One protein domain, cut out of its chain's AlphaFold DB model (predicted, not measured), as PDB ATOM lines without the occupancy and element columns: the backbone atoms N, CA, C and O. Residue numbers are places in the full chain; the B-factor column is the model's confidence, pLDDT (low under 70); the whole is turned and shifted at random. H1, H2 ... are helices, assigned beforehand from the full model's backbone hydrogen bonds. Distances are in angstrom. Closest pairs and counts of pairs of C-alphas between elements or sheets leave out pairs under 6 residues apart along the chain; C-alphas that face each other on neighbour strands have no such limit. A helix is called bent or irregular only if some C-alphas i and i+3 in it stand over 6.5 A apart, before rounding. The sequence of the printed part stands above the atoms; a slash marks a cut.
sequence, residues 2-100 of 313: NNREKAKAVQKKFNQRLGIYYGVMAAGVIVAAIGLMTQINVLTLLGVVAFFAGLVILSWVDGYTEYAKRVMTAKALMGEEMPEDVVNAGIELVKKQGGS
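What this domain is: This is residues 2 to 100 of the 313 residues of an uncharacterized protein of Firmicutes bacterium CAG:65_45_313 (UniProt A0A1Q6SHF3). The model is a long helical hairpin: H1 runs the length of it, and after a tight turn the bent helix H2 folds back along H1, first as arm H2a and then as arm H2b. Near the end away from that turn, the short helix H3 crosses H2b and touches H1 with residues 86 to 87 alone. The printed part has 99 residues with three named helices, in the order H1, H2, H3, and no named strand; the class is all helix. The whole is loose, with a radius of gyration of the C-alphas of 17.7 A, and its outline is flat, spanning 56 by 31 by 16 A.

Where its parts are: H1 holds residues 3 to 38 and is 51.1 A long from first to last C-alpha, starting with C-alpha 3 at (-26.974, -7.515, -22.781). It has a kink of 39 degrees near residue 18. H2, residues 41 to 77, was assigned as one helix by its hydrogen bonds but is bent, with C-alphas 61 and 64 at 6.6 A from each other. Its arm H2a, residues 41 to 61, starts with C-alpha 41 at (-66.345, 22.181, -8.094) and is 30.2 A long. Its arm H2b, residues 64 to 77, is 19.7 A long. H3, residues 86 to 98, is 17.8 A long and ends with C-alpha 98 at (-50.727, -17.159, -24.319).

How they stand to each other: The helix packing is part aligned, part crossed, with two pairs of helices at a shallow tilt. H1 and H2a form a helical hairpin and touch, their closest C-alphas being those of Ala 32 and Gly 47, 4.0 A apart. They run opposite ways at a shallow tilt of 22 degrees. H2a and H2b stand at a steep tilt of 53 degrees. H1 touches H2b with residues 3 to 14 alone, closest at the C-alphas of Ala 7 and Ala 76, 4.9 A apart. These two run opposite ways at a shallow tilt of 33 degrees, only just short of steep. H3 touches H2b, closest at the C-alphas of Ala 68 and Gly 90, 4.6 A apart, and is about perpendicular to it at 74 degrees. H3 also touches residues 10 to 14 of H1, about perpendicular at 81 degrees; the closest C-alphas are those of Phe 14 and Val 87, 6.2 A apart. H2a and H3 are apart. In H2a, H2b and H3 every O i to N i+4 pair is within hydrogen-bond range; in H1, 31 of 32 are.

The domain as a whole: The two C-alphas farthest apart are those of Gln 39 and Gly 79, at 55.7 A. The printed part, residues 2 to 100, has no cut. The link from H1 to H2 is tight, with 2 residues, and that from H2 to H3 is short, with 8. The mean pLDDT of the printed part is 81.1; residues 33, 45, 52 and 55 to 62 are under 70.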
ATOM      1  N   ASN A   2     -23.554  -4.143 -23.802       87.00
ATOM      2  CA  ASN A   2     -23.732  -5.376 -23.015       87.00
ATOM      3  C   ASN A   2     -25.236  -5.745 -22.978       87.00
ATOM      4  O   ASN A   2     -26.088  -4.855 -23.039       87.00
ATOM      5  N   ASN A   3     -25.591  -7.029 -22.881       90.00
ATOM      6  CA  ASN A   3     -26.974  -7.515 -22.781       90.00
ATOM      7  C   ASN A   3     -27.787  -6.771 -21.711       90.00
ATOM      8  O   ASN A   3     -28.949  -6.434 -21.931       90.00
ATOM      9  N   ARG A   4     -27.160  -6.395 -20.588       91.12
ATOM     10  CA  ARG A   4     -27.816  -5.597 -19.539       91.12
ATOM     11  C   ARG A   4     -28.219  -4.193 -20.007       91.12
ATOM     12  O   ARG A   4     -29.279  -3.699 -19.631       91.12
ATOM     13  N   GLU A   5     -27.404  -3.546 -20.834       90.00
ATOM     14  CA  GLU A   5     -27.712  -2.230 -21.412       90.00
ATOM     15  C   GLU A   5     -28.820  -2.333 -22.466       90.00
ATOM     16  O   GLU A   5     -29.747  -1.521 -22.462       90.00
ATOM     17  N   LYS A   6     -28.778  -3.377 -23.312       89.81
ATOM     18  CA  LYS A   6     -29.855  -3.702 -24.264       89.81
ATOM     19  C   LYS A   6     -31.180  -3.897 -23.539       89.81
ATOM     20  O   LYS A   6     -32.164  -3.239 -23.867       89.81
ATOM     21  N   ALA A   7     -31.187  -4.721 -22.498       92.31
ATOM     22  CA  ALA A   7     -32.382  -5.003 -21.721       92.31
ATOM     23  C   ALA A   7     -32.926  -3.762 -20.989       92.31
ATOM     24  O   ALA A   7     -34.139  -3.558 -20.960       92.31
ATOM     25  N   LYS A   8     -32.061  -2.871 -20.479       91.44
ATOM     26  CA  LYS A   8     -32.495  -1.570 -19.934       91.44
ATOM     27  C   LYS A   8     -33.143  -0.683 -20.997       91.44
ATOM     28  O   LYS A   8     -34.136  -0.018 -20.707       91.44
ATOM     29  N   ALA A   9     -32.613  -0.667 -22.221       90.75
ATOM     30  CA  ALA A   9     -33.208   0.091 -23.321       90.75
ATOM     31  C   ALA A   9     -34.595  -0.455 -23.699       90.75
ATOM     32  O   ALA A   9     -35.530   0.326 -23.888       90.75
ATOM     33  N   VAL A  10     -34.754  -1.783 -23.726       91.81
ATOM     34  CA  VAL A  10     -36.054  -2.448 -23.908       91.81
ATOM     35  C   VAL A  10     -37.019  -2.046 -22.794       91.81
ATOM     36  O   VAL A  10     -38.084  -1.498 -23.076       91.81
ATOM     37  N   GLN A  11     -36.625  -2.215 -21.529       89.69
ATOM     38  CA  GLN A  11     -37.453  -1.855 -20.379       89.69
ATOM     39  C   GLN A  11     -37.875  -0.377 -20.417       89.69
ATOM     40  O   GLN A  11     -39.027  -0.055 -20.128       89.69
ATOM     41  N   LYS A  12     -36.973   0.524 -20.829       88.19
ATOM     42  CA  LYS A  12     -37.257   1.957 -20.977       88.19
ATOM     43  C   LYS A  12     -38.351   2.225 -22.014       88.19
ATOM     44  O   LYS A  12     -39.234   3.024 -21.723       88.19
ATOM     45  N   LYS A  13     -38.336   1.555 -23.174       89.94
ATOM     46  CA  LYS A  13     -39.385   1.703 -24.205       89.94
ATOM     47  C   LYS A  13     -40.768   1.299 -23.667       89.94
ATOM     48  O   LYS A  13     -41.741   2.027 -23.857       89.94
ATOM     49  N   PHE A  14     -40.852   0.197 -22.920       88.25
ATOM     50  CA  PHE A  14     -42.097  -0.215 -22.257       88.25
ATOM     51  C   PHE A  14     -42.530   0.766 -21.154       88.25
ATOM     52  O   PHE A  14     -43.692   1.165 -21.099       88.25
ATOM     53  N   ASN A  15     -41.593   1.208 -20.310       82.38
ATOM     54  CA  ASN A  15     -41.874   2.173 -19.246       82.38
ATOM     55  C   ASN A  15     -42.296   3.544 -19.803       82.38
ATOM     56  O   ASN A  15     -43.102   4.217 -19.173       82.38
ATOM     57  N   GLN A  16     -41.808   3.961 -20.976       81.88
ATOM     58  CA  GLN A  16     -42.270   5.177 -21.656       81.88
ATOM     59  C   GLN A  16     -43.736   5.062 -22.082       81.88
ATOM     60  O   GLN A  16     -44.513   5.979 -21.825       81.88
ATOM     61  N   ARG A  17     -44.136   3.923 -22.665       81.62
ATOM     62  CA  ARG A  17     -45.536   3.667 -23.032       81.62
ATOM     63  C   ARG A  17     -46.453   3.710 -21.811       81.62
ATOM     64  O   ARG A  17     -47.490   4.358 -21.861       81.62
ATOM     65  N   LEU A  18     -46.050   3.074 -20.709       75.19
ATOM     66  CA  LEU A  18     -46.804   3.115 -19.451       75.19
ATOM     67  C   LEU A  18     -46.794   4.516 -18.810       75.19
ATOM     68  O   LEU A  18     -47.809   4.980 -18.294       75.19
ATOM     69  N   GLY A  19     -45.661   5.219 -18.895       72.19
ATOM     70  CA  GLY A  19     -45.434   6.553 -18.341       72.19
ATOM     71  C   GLY A  19     -46.390   7.622 -18.866       72.19
ATOM     72  O   GLY A  19     -46.753   8.521 -18.113       72.19
ATOM     73  N   ILE A  20     -46.860   7.496 -20.113       73.62
ATOM     74  CA  ILE A  20     -47.879   8.391 -20.685       73.62
ATOM     75  C   ILE A  20     -49.162   8.346 -19.847       73.62
ATOM     76  O   ILE A  20     -49.702   9.388 -19.481       73.62
ATOM     77  N   TYR A  21     -49.619   7.152 -19.469       73.75
ATOM     78  CA  TYR A  21     -50.845   6.997 -18.686       73.75
ATOM     79  C   TYR A  21     -50.674   7.470 -17.238       73.75
ATOM     80  O   TYR A  21     -51.565   8.117 -16.688       73.75
ATOM     81  N   TYR A  22     -49.509   7.224 -16.634       71.62
ATOM     82  CA  TYR A  22     -49.183   7.783 -15.319       71.62
ATOM     83  C   TYR A  22     -49.122   9.314 -15.338       71.62
ATOM     84  O   TYR A  22     -49.589   9.952 -14.396       71.62
ATOM     85  N   GLY A  23     -48.621   9.907 -16.426       70.94
ATOM     86  CA  GLY A  23     -48.638  11.353 -16.643       70.94
ATOM     87  C   GLY A  23     -50.056  11.924 -16.693       70.94
ATOM     88  O   GLY A  23     -50.330  12.932 -16.044       70.94
ATOM     89  N   VAL A  24     -50.983  11.247 -17.381       73.69
ATOM     90  CA  VAL A  24     -52.405  11.638 -17.423       73.69
ATOM     91  C   VAL A  24     -53.040  11.588 -16.031       73.69
ATOM     92  O   VAL A  24     -53.743  12.520 -15.643       73.69
ATOM     93  N   MET A  25     -52.757  10.550 -15.238       73.75
ATOM     94  CA  MET A  25     -53.265  10.471 -13.863       73.75
ATOM     95  C   MET A  25     -52.695  11.569 -12.966       73.75
ATOM     96  O   MET A  25     -53.445  12.195 -12.219       73.75
ATOM     97  N   ALA A  26     -51.387  11.831 -13.049       71.69
ATOM     98  CA  ALA A  26     -50.747  12.899 -12.286       71.69
ATOM     99  C   ALA A  26     -51.342  14.273 -12.639       71.69
ATOM    100  O   ALA A  26     -51.649  15.058 -11.742       71.69
ATOM    101  N   ALA A  27     -51.589  14.532 -13.926       76.19
ATOM    102  CA  ALA A  27     -52.282  15.735 -14.375       76.19
ATOM    103  C   ALA A  27     -53.709  15.822 -13.807       76.19
ATOM    104  O   ALA A  27     -54.107  16.881 -13.328       76.19
ATOM    105  N   GLY A  28     -54.453  14.710 -13.775       78.62
ATOM    106  CA  GLY A  28     -55.779  14.643 -13.149       78.62
ATOM    107  C   GLY A  28     -55.765  15.023 -11.664       78.62
ATOM    108  O   GLY A  28     -56.579  15.836 -11.228       78.62
ATOM    109  N   VAL A  29     -54.790  14.521 -10.896       74.69
ATOM    110  CA  VAL A  29     -54.613  14.881  -9.475       74.69
ATOM    111  C   VAL A  29     -54.316  16.373  -9.309       74.69
ATOM    112  O   VAL A  29     -54.894  17.020  -8.436       74.69
ATOM    113  N   ILE A  30     -53.457  16.938 -10.161       76.75
ATOM    114  CA  ILE A  30     -53.121  18.369 -10.130       76.75
ATOM    115  C   ILE A  30     -54.362  19.218 -10.427       76.75
ATOM    116  O   ILE A  30     -54.654  20.157  -9.691       76.75
ATOM    117  N   VAL A  31     -55.129  18.867 -11.460       78.75
ATOM    118  CA  VAL A  31     -56.369  19.570 -11.820       78.75
ATOM    119  C   VAL A  31     -57.391  19.496 -10.682       78.75
ATOM    120  O   VAL A  31     -57.988  20.514 -10.331       78.75
ATOM    121  N   ALA A  32     -57.539  18.329 -10.045       71.56
ATOM    122  CA  ALA A  32     -58.434  18.161  -8.902       71.56
ATOM    123  C   ALA A  32     -58.016  19.046  -7.716       71.56
ATOM    124  O   ALA A  32     -58.857  19.687  -7.083       71.56
ATOM    125  N   ALA A  33     -56.713  19.122  -7.444       69.81
ATOM    126  CA  ALA A  33     -56.161  19.967  -6.395       69.81
ATOM    127  C   ALA A  33     -56.377  21.462  -6.674       69.81
ATOM    128  O   ALA A  33     -56.778  22.191  -5.772       69.81
ATOM    129  N   ILE A  34     -56.180  21.921  -7.916       75.25
ATOM    130  CA  ILE A  34     -56.447  23.317  -8.303       75.25
ATOM    131  C   ILE A  34     -57.938  23.638  -8.145       75.25
ATOM    132  O   ILE A  34     -58.279  24.699  -7.621       75.25
ATOM    133  N   GLY A  35     -58.831  22.722  -8.533       75.38
ATOM    134  CA  GLY A  35     -60.273  22.871  -8.318       75.38
ATOM    135  C   GLY A  35     -60.640  23.038  -6.845       75.38
ATOM    136  O   GLY A  35     -61.409  23.934  -6.499       75.38
ATOM    137  N   LEU A  36     -60.014  22.253  -5.963       70.69
ATOM    138  CA  LEU A  36     -60.165  22.383  -4.512       70.69
ATOM    139  C   LEU A  36     -59.648  23.732  -3.990       70.69
ATOM    140  O   LEU A  36     -60.323  24.368  -3.186       70.69
ATOM    141  N   MET A  37     -58.483  24.190  -4.462       70.94
ATOM    142  CA  MET A  37     -57.890  25.471  -4.042       70.94
ATOM    143  C   MET A  37     -58.712  26.681  -4.498       70.94
ATOM    144  O   MET A  37     -58.785  27.681  -3.789       70.94
ATOM    145  N   THR A  38     -59.328  26.592  -5.675       78.38
ATOM    146  CA  THR A  38     -60.105  27.679  -6.293       78.38
ATOM    147  C   THR A  38     -61.600  27.614  -5.976       78.38
ATOM    148  O   THR A  38     -62.343  28.496  -6.395       78.38
ATOM    149  N   GLN A  39     -62.049  26.589  -5.237       77.75
ATOM    150  CA  GLN A  39     -63.464  26.288  -4.971       77.75
ATOM    151  C   GLN A  39     -64.307  26.086  -6.245       77.75
ATOM    152  O   GLN A  39     -65.530  26.240  -6.241       77.75
ATOM    153  N   ILE A  40     -63.667  25.697  -7.350       82.69
ATOM    154  CA  ILE A  40     -64.338  25.410  -8.618       82.69
ATOM    155  C   ILE A  40     -64.676  23.919  -8.649       82.69
ATOM    156  O   ILE A  40     -63.894  23.091  -9.120       82.69
ATOM    157  N   ASN A  41     -65.878  23.572  -8.182       75.50
ATOM    158  CA  ASN A  41     -66.345  22.181  -8.094       75.50
ATOM    159  C   ASN A  41     -66.245  21.416  -9.424       75.50
ATOM    160  O   ASN A  41     -65.919  20.231  -9.430       75.50
ATOM    161  N   VAL A  42     -66.481  22.092 -10.553       80.62
ATOM    162  CA  VAL A  42     -66.370  21.498 -11.896       80.62
ATOM    163  C   VAL A  42     -64.930  21.075 -12.201       80.62
ATOM    164  O   VAL A  42     -64.708  19.991 -12.734       80.62
ATOM    165  N   LEU A  43     -63.945  21.893 -11.823       73.88
ATOM    166  CA  LEU A  43     -62.528  21.606 -12.043       73.88
ATOM    167  C   LEU A  43     -62.062  20.451 -11.146       73.88
ATOM    168  O   LEU A  43     -61.355  19.556 -11.607       73.88
ATOM    169  N   THR A  44     -62.545  20.415  -9.900       71.44
ATOM    170  CA  THR A  44     -62.329  19.287  -8.986       71.44
ATOM    171  C   THR A  44     -62.863  17.988  -9.584       71.44
ATOM    172  O   THR A  44     -62.148  16.988  -9.636       71.44
ATOM    173  N   LEU A  45     -64.103  18.008 -10.084       69.81
ATOM    174  CA  LEU A  45     -64.751  16.842 -10.680       69.81
ATOM    175  C   LEU A  45     -64.007  16.360 -11.936       69.81
ATOM    176  O   LEU A  45     -63.777  15.163 -12.084       69.81
ATOM    177  N   LEU A  46     -63.579  17.279 -12.808       79.25
ATOM    178  CA  LEU A  46     -62.809  16.957 -14.014       79.25
ATOM    179  C   LEU A  46     -61.479  16.273 -13.686       79.25
ATOM    180  O   LEU A  46     -61.136  15.274 -14.318       79.25
ATOM    181  N   GLY A  47     -60.754  16.767 -12.681       74.81
ATOM    182  CA  GLY A  47     -59.507  16.142 -12.242       74.81
ATOM    183  C   GLY A  47     -59.713  14.728 -11.689       74.81
ATOM    184  O   GLY A  47     -58.969  13.809 -12.037       74.81
ATOM    185  N   VAL A  48     -60.772  14.524 -10.898       71.19
ATOM    186  CA  VAL A  48     -61.144  13.201 -10.366       71.19
ATOM    187  C   VAL A  48     -61.541  12.241 -11.493       71.19
ATOM    188  O   VAL A  48     -61.060  11.109 -11.529       71.19
ATOM    189  N   VAL A  49     -62.361  12.685 -12.449       76.12
ATOM    190  CA  VAL A  49     -62.763  11.873 -13.611       76.12
ATOM    191  C   VAL A  49     -61.551  11.495 -14.464       76.12
ATOM    192  O   VAL A  49     -61.418  10.331 -14.836       76.12
ATOM    193  N   ALA A  50     -60.632  12.429 -14.724       76.81
ATOM    194  CA  ALA A  50     -59.401  12.154 -15.468       76.81
ATOM    195  C   ALA A  50     -58.502  11.130 -14.753       76.81
ATOM    196  O   ALA A  50     -57.946  10.237 -15.397       76.81
ATOM    197  N   PHE A  51     -58.403  11.206 -13.422       75.00
ATOM    198  CA  PHE A  51     -57.673  10.229 -12.615       75.00
ATOM    199  C   PHE A  51     -58.281   8.820 -12.719       75.00
ATOM    200  O   PHE A  51     -57.569   7.863 -13.027       75.00
ATOM    201  N   PHE A  52     -59.600   8.683 -12.534       67.50
ATOM    202  CA  PHE A  52     -60.275   7.383 -12.633       67.50
ATOM    203  C   PHE A  52     -60.281   6.821 -14.059       67.50
ATOM    204  O   PHE A  52     -60.082   5.620 -14.237       67.50
ATOM    205  N   ALA A  53     -60.435   7.662 -15.084       73.44
ATOM    206  CA  ALA A  53     -60.300   7.240 -16.476       73.44
ATOM    207  C   ALA A  53     -58.884   6.706 -16.760       73.44
ATOM    208  O   ALA A  53     -58.734   5.646 -17.370       73.44
ATOM    209  N   GLY A  54     -57.850   7.382 -16.247       71.00
ATOM    210  CA  GLY A  54     -56.467   6.910 -16.312       71.00
ATOM    211  C   GLY A  54     -56.266   5.552 -15.633       71.00
ATOM    212  O   GLY A  54     -55.633   4.676 -16.220       71.00
ATOM    213  N   LEU A  55     -56.868   5.333 -14.457       65.94
ATOM    214  CA  LEU A  55     -56.831   4.038 -13.765       65.94
ATOM    215  C   LEU A  55     -57.467   2.912 -14.592       65.94
ATOM    216  O   LEU A  55     -56.899   1.823 -14.693       65.94
ATOM    217  N   VAL A  56     -58.629   3.159 -15.202       67.06
ATOM    218  CA  VAL A  56     -59.329   2.157 -16.026       67.06
ATOM    219  C   VAL A  56     -58.509   1.803 -17.269       67.06
ATOM    220  O   VAL A  56     -58.329   0.622 -17.568       67.06
ATOM    221  N   ILE A  57     -57.956   2.807 -17.958       67.88
ATOM    222  CA  ILE A  57     -57.121   2.601 -19.151       67.88
ATOM    223  C   ILE A  57     -55.845   1.832 -18.795       67.88
ATOM    224  O   ILE A  57     -55.495   0.879 -19.494       67.88
ATOM    225  N   LEU A  58     -55.182   2.187 -17.690       67.06
ATOM    226  CA  LEU A  58     -54.023   1.444 -17.193       67.06
ATOM    227  C   LEU A  58     -54.373  -0.013 -16.924       67.06
ATOM    228  O   LEU A  58     -53.697  -0.894 -17.429       67.06
ATOM    229  N   SER A  59     -55.475  -0.280 -16.228       62.41
ATOM    230  CA  SER A  59     -55.898  -1.648 -15.902       62.41
ATOM    231  C   SER A  59     -56.036  -2.554 -17.139       62.41
ATOM    232  O   SER A  59     -55.806  -3.761 -17.050       62.41
ATOM    233  N   TRP A  60     -56.404  -1.984 -18.291       61.81
ATOM    234  CA  TRP A  60     -56.550  -2.699 -19.563       61.81
ATOM    235  C   TRP A  60     -55.248  -2.804 -20.366       61.81
ATOM    236  O   TRP A  60     -54.926  -3.876 -20.880       61.81
ATOM    237  N   VAL A  61     -54.502  -1.705 -20.494       64.31
ATOM    238  CA  VAL A  61     -53.279  -1.646 -21.315       64.31
ATOM    239  C   VAL A  61     -52.101  -2.331 -20.622       64.31
ATOM    240  O   VAL A  61     -51.257  -2.933 -21.292       64.31
ATOM    241  N   ASP A  62     -52.051  -2.272 -19.294       68.88
ATOM    242  CA  ASP A  62     -50.926  -2.753 -18.493       68.88
ATOM    243  C   ASP A  62     -50.776  -4.272 -18.584       68.88
ATOM    244  O   ASP A  62     -49.666  -4.760 -18.720       68.88
ATOM    245  N   GLY A  63     -51.874  -5.034 -18.678       74.56
ATOM    246  CA  GLY A  63     -51.824  -6.500 -18.683       74.56
ATOM    247  C   GLY A  63     -50.863  -7.096 -19.721       74.56
ATOM    248  O   GLY A  63     -49.868  -7.715 -19.363       74.56
ATOM    249  N   TYR A  64     -51.123  -6.905 -21.017       78.69
ATOM    250  CA  TYR A  64     -50.229  -7.445 -22.055       78.69
ATOM    251  C   TYR A  64     -48.883  -6.719 -22.106       78.69
ATOM    252  O   TYR A  64     -47.866  -7.335 -22.413       78.69
ATOM    253  N   THR A  65     -48.875  -5.417 -21.818       84.94
ATOM    254  CA  THR A  65     -47.667  -4.588 -21.883       84.94
ATOM    255  C   THR A  65     -46.661  -4.994 -20.807       84.94
ATOM    256  O   THR A  65     -45.465  -5.045 -21.079       84.94
ATOM    257  N   GLU A  66     -47.123  -5.326 -19.605       81.88
ATOM    258  CA  GLU A  66     -46.294  -5.746 -18.479       81.88
ATOM    259  C   GLU A  66     -45.704  -7.143 -18.711       81.88
ATOM    260  O   GLU A  66     -44.506  -7.348 -18.502       81.88
ATOM    261  N   TYR A  67     -46.504  -8.078 -19.232       83.00
ATOM    262  CA  TYR A  67     -46.021  -9.396 -19.658       83.00
ATOM    263  C   TYR A  67     -44.971  -9.276 -20.767       83.00
ATOM    264  O   TYR A  67     -43.858  -9.782 -20.633       83.00
ATOM    265  N   ALA A  68     -45.295  -8.537 -21.832       89.50
ATOM    266  CA  ALA A  68     -44.396  -8.303 -22.955       89.50
ATOM    267  C   ALA A  68     -43.095  -7.631 -22.504       89.50
ATOM    268  O   ALA A  68     -42.013  -8.041 -22.921       89.50
ATOM    269  N   LYS A  69     -43.181  -6.653 -21.592       90.88
ATOM    270  CA  LYS A  69     -42.015  -6.004 -20.988       90.88
ATOM    271  C   LYS A  69     -41.088  -7.037 -20.368       90.88
ATOM    272  O   LYS A  69     -39.890  -6.993 -20.636       90.88
ATOM    273  N   ARG A  70     -41.606  -7.956 -19.550       88.56
ATOM    274  CA  ARG A  70     -40.782  -8.962 -18.860       88.56
ATOM    275  C   ARG A  70     -40.157  -9.953 -19.827       88.56
ATOM    276  O   ARG A  70     -38.950 -10.154 -19.755       88.56
ATOM    277  N   VAL A  71     -40.949 -10.493 -20.752       91.12
ATOM    278  CA  VAL A  71     -40.471 -11.463 -21.745       91.12
ATOM    279  C   VAL A  71     -39.388 -10.840 -22.622       91.12
ATOM    280  O   VAL A  71     -38.289 -11.377 -22.710       91.12
ATOM    281  N   MET A  72     -39.628  -9.658 -23.195       93.94
ATOM    282  CA  MET A  72     -38.639  -8.995 -24.053       93.94
ATOM    283  C   MET A  72     -37.396  -8.547 -23.277       93.94
ATOM    284  O   MET A  72     -36.286  -8.604 -23.802       93.94
ATOM    285  N   THR A  73     -37.549  -8.141 -22.012       93.88
ATOM    286  CA  THR A  73     -36.401  -7.827 -21.144       93.88
ATOM    287  C   THR A  73     -35.566  -9.079 -20.868       93.88
ATOM    288  O   THR A  73     -34.342  -9.014 -20.955       93.88
ATOM    289  N   ALA A  74     -36.199 -10.220 -20.583       93.94
ATOM    290  CA  ALA A  74     -35.513 -11.494 -20.383       93.94
ATOM    291  C   ALA A  74     -34.805 -11.965 -21.663       93.94
ATOM    292  O   ALA A  74     -33.625 -12.299 -21.607       93.94
ATOM    293  N   LYS A  75     -35.467 -11.899 -22.826       94.00
ATOM    294  CA  LYS A  75     -34.853 -12.206 -24.129       94.00
ATOM    295  C   LYS A  75     -33.620 -11.342 -24.404       94.00
ATOM    296  O   LYS A  75     -32.568 -11.857 -24.770       94.00
ATOM    297  N   ALA A  76     -33.706 -10.038 -24.133       94.00
ATOM    298  CA  ALA A  76     -32.565  -9.132 -24.260       94.00
ATOM    299  C   ALA A  76     -31.416  -9.472 -23.290       94.00
ATOM    300  O   ALA A  76     -30.250  -9.359 -23.667       94.00
ATOM    301  N   LEU A  77     -31.723  -9.890 -22.055       94.19
ATOM    302  CA  LEU A  77     -30.723 -10.338 -21.074       94.19
ATOM    303  C   LEU A  77     -30.025 -11.631 -21.519       94.19
ATOM    304  O   LEU A  77     -28.812 -11.746 -21.357       94.19
ATOM    305  N   MET A  78     -30.767 -12.550 -22.141       93.00
ATOM    306  CA  MET A  78     -30.242 -13.786 -22.736       93.00
ATOM    307  C   MET A  78     -29.459 -13.555 -24.039       93.00
ATOM    308  O   MET A  78     -28.856 -14.484 -24.563       93.00
ATOM    309  N   GLY A  79     -29.415 -12.319 -24.547       91.00
ATOM    310  CA  GLY A  79     -28.632 -11.953 -25.727       91.00
ATOM    311  C   GLY A  79     -29.358 -12.119 -27.059       91.00
ATOM    312  O   GLY A  79     -28.714 -11.999 -28.098       91.00
ATOM    313  N   GLU A  80     -30.674 -12.344 -27.051       92.38
ATOM    314  CA  GLU A  80     -31.467 -12.406 -28.281       92.38
ATOM    315  C   GLU A  80     -31.501 -11.050 -29.010       92.38
ATOM    316  O   GLU A  80     -31.452  -9.975 -28.395       92.38
ATOM    317  N   GLU A  81     -31.613 -11.095 -30.339       89.56
ATOM    318  CA  GLU A  81     -31.777  -9.896 -31.158       89.56
ATOM    319  C   GLU A  81     -33.151  -9.263 -30.940       89.56
ATOM    320  O   GLU A  81     -34.190  -9.920 -31.014       89.56
ATOM    321  N   MET A  82     -33.153  -7.961 -30.645       92.81
ATOM    322  CA  MET A  82     -34.372  -7.225 -30.328       92.81
ATOM    323  C   MET A  82     -34.916  -6.529 -31.577       92.81
ATOM    324  O   MET A  82     -34.164  -5.790 -32.216       92.81
ATOM    325  N   PRO A  83     -36.213  -6.681 -31.895       91.44
ATOM    326  CA  PRO A  83     -36.824  -5.966 -33.007       91.44
ATOM    327  C   PRO A  83     -36.854  -4.452 -32.743       91.44
ATOM    328  O   PRO A  83     -36.886  -4.003 -31.589       91.44
ATOM    329  N   GLU A  84     -36.875  -3.653 -33.813       87.81
ATOM    330  CA  GLU A  84     -36.886  -2.184 -33.720       87.81
ATOM    331  C   GLU A  84     -38.086  -1.676 -32.902       87.81
ATOM    332  O   GLU A  84     -37.915  -0.914 -31.934       87.81
ATOM    333  N   ASP A  85     -39.283  -2.185 -33.216       91.75
ATOM    334  CA  ASP A  85     -40.506  -1.999 -32.430       91.75
ATOM    335  C   ASP A  85     -40.687  -3.119 -31.396       91.75
ATOM    336  O   ASP A  85     -41.569  -3.978 -31.471       91.75
ATOM    337  N   VAL A  86     -39.816  -3.092 -30.389       92.88
ATOM    338  CA  VAL A  86     -39.800  -4.082 -29.305       92.88
ATOM    339  C   VAL A  86     -41.119  -4.179 -28.534       92.88
ATOM    340  O   VAL A  86     -41.425  -5.228 -27.970       92.88
ATOM    341  N   VAL A  87     -41.901  -3.097 -28.488       91.19
ATOM    342  CA  VAL A  87     -43.108  -3.044 -27.665       91.19
ATOM    343  C   VAL A  87     -44.248  -3.781 -28.348       91.19
ATOM    344  O   VAL A  87     -44.867  -4.643 -27.726       91.19
ATOM    345  N   ASN A  88     -44.521  -3.474 -29.619       91.19
ATOM    346  CA  ASN A  88     -45.584  -4.161 -30.344       91.19
ATOM    347  C   ASN A  88     -45.207  -5.616 -30.637       91.19
ATOM    348  O   ASN A  88     -46.029  -6.498 -30.397       91.19
ATOM    349  N   ALA A  89     -43.946  -5.883 -30.999       92.25
ATOM    350  CA  ALA A  89     -43.458  -7.250 -31.189       92.25
ATOM    351  C   ALA A  89     -43.602  -8.100 -29.914       92.25
ATOM    352  O   ALA A  89     -44.056  -9.240 -29.973       92.25
ATOM    353  N   GLY A  90     -43.282  -7.537 -28.743       90.62
ATOM    354  CA  GLY A  90     -43.471  -8.229 -27.468       90.62
ATOM    355  C   GLY A  90     -44.941  -8.519 -27.155       90.62
ATOM    356  O   GLY A  90     -45.267  -9.606 -26.684       90.62
ATOM    357  N   ILE A  91     -45.844  -7.571 -27.430       90.00
ATOM    358  CA  ILE A  91     -47.289  -7.762 -27.216       90.00
ATOM    359  C   ILE A  91     -47.835  -8.850 -28.144       90.00
ATOM    360  O   ILE A  91     -48.620  -9.689 -27.701       90.00
ATOM    361  N   GLU A  92     -47.436  -8.854 -29.415       89.81
ATOM    362  CA  GLU A  92     -47.828  -9.891 -30.374       89.81
ATOM    363  C   GLU A  92     -47.290 -11.265 -29.982       89.81
ATOM    364  O   GLU A  92     -48.035 -12.242 -30.019       89.81
ATOM    365  N   LEU A  93     -46.037 -11.334 -29.531       88.38
ATOM    366  CA  LEU A  93     -45.430 -12.568 -29.044       88.38
ATOM    367  C   LEU A  93     -46.207 -13.144 -27.855       88.38
ATOM    368  O   LEU A  93     -46.568 -14.317 -27.876       88.38
ATOM    369  N   VAL A  94     -46.545 -12.315 -26.863       85.62
ATOM    370  CA  VAL A  94     -47.325 -12.749 -25.693       85.62
ATOM    371  C   VAL A  94     -48.739 -13.180 -26.087       85.62
ATOM    372  O   VAL A  94     -49.244 -14.175 -25.573       85.62
ATOM    373  N   LYS A  95     -49.384 -12.479 -27.029       85.75
ATOM    374  CA  LYS A  95     -50.687 -12.898 -27.572       85.75
ATOM    375  C   LYS A  95     -50.597 -14.234 -28.307       85.75
ATOM    376  O   LYS A  95     -51.500 -15.050 -28.179       85.75
ATOM    377  N   LYS A  96     -49.518 -14.470 -29.056       85.69
ATOM    378  CA  LYS A  96     -49.302 -15.724 -29.784       85.69
ATOM    379  C   LYS A  96     -49.040 -16.897 -28.837       85.69
ATOM    380  O   LYS A  96     -49.583 -17.968 -29.064       85.69
ATOM    381  N   GLN A  97     -48.239 -16.686 -27.792       79.31
ATOM    382  CA  GLN A  97     -47.865 -17.719 -26.819       79.31
ATOM    383  C   GLN A  97     -48.981 -18.032 -25.816       79.31
ATOM    384  O   GLN A  97     -49.186 -19.178 -25.448       79.31
ATOM    385  N   GLY A  98     -49.715 -17.013 -25.366       70.31
ATOM    386  CA  GLY A  98     -50.727 -17.159 -24.319       70.31
ATOM    387  C   GLY A  98     -52.175 -17.158 -24.800       70.31
ATOM    388  O   GLY A  98     -53.086 -17.373 -24.002       70.31
ATOM    389  N   GLY A  99     -52.418 -16.851 -26.077       75.12
ATOM    390  CA  GLY A  99     -53.747 -16.631 -26.649       75.12
ATOM    391  C   GLY A  99     -54.433 -15.384 -26.080       75.12
ATOM    392  O   GLY A  99     -54.474 -14.327 -26.709       75.12
ATOM    393  N   SER A 100     -54.978 -15.505 -24.866       76.19
ATOM    394  CA  SER A 100     -55.697 -14.443 -24.156       76.19
ATOM    395  C   SER A 100     -55.038 -14.088 -22.819       76.19
ATOM    396  O   SER A 100     -54.409 -14.918 -22.168       76.19
TER     397      SER A 100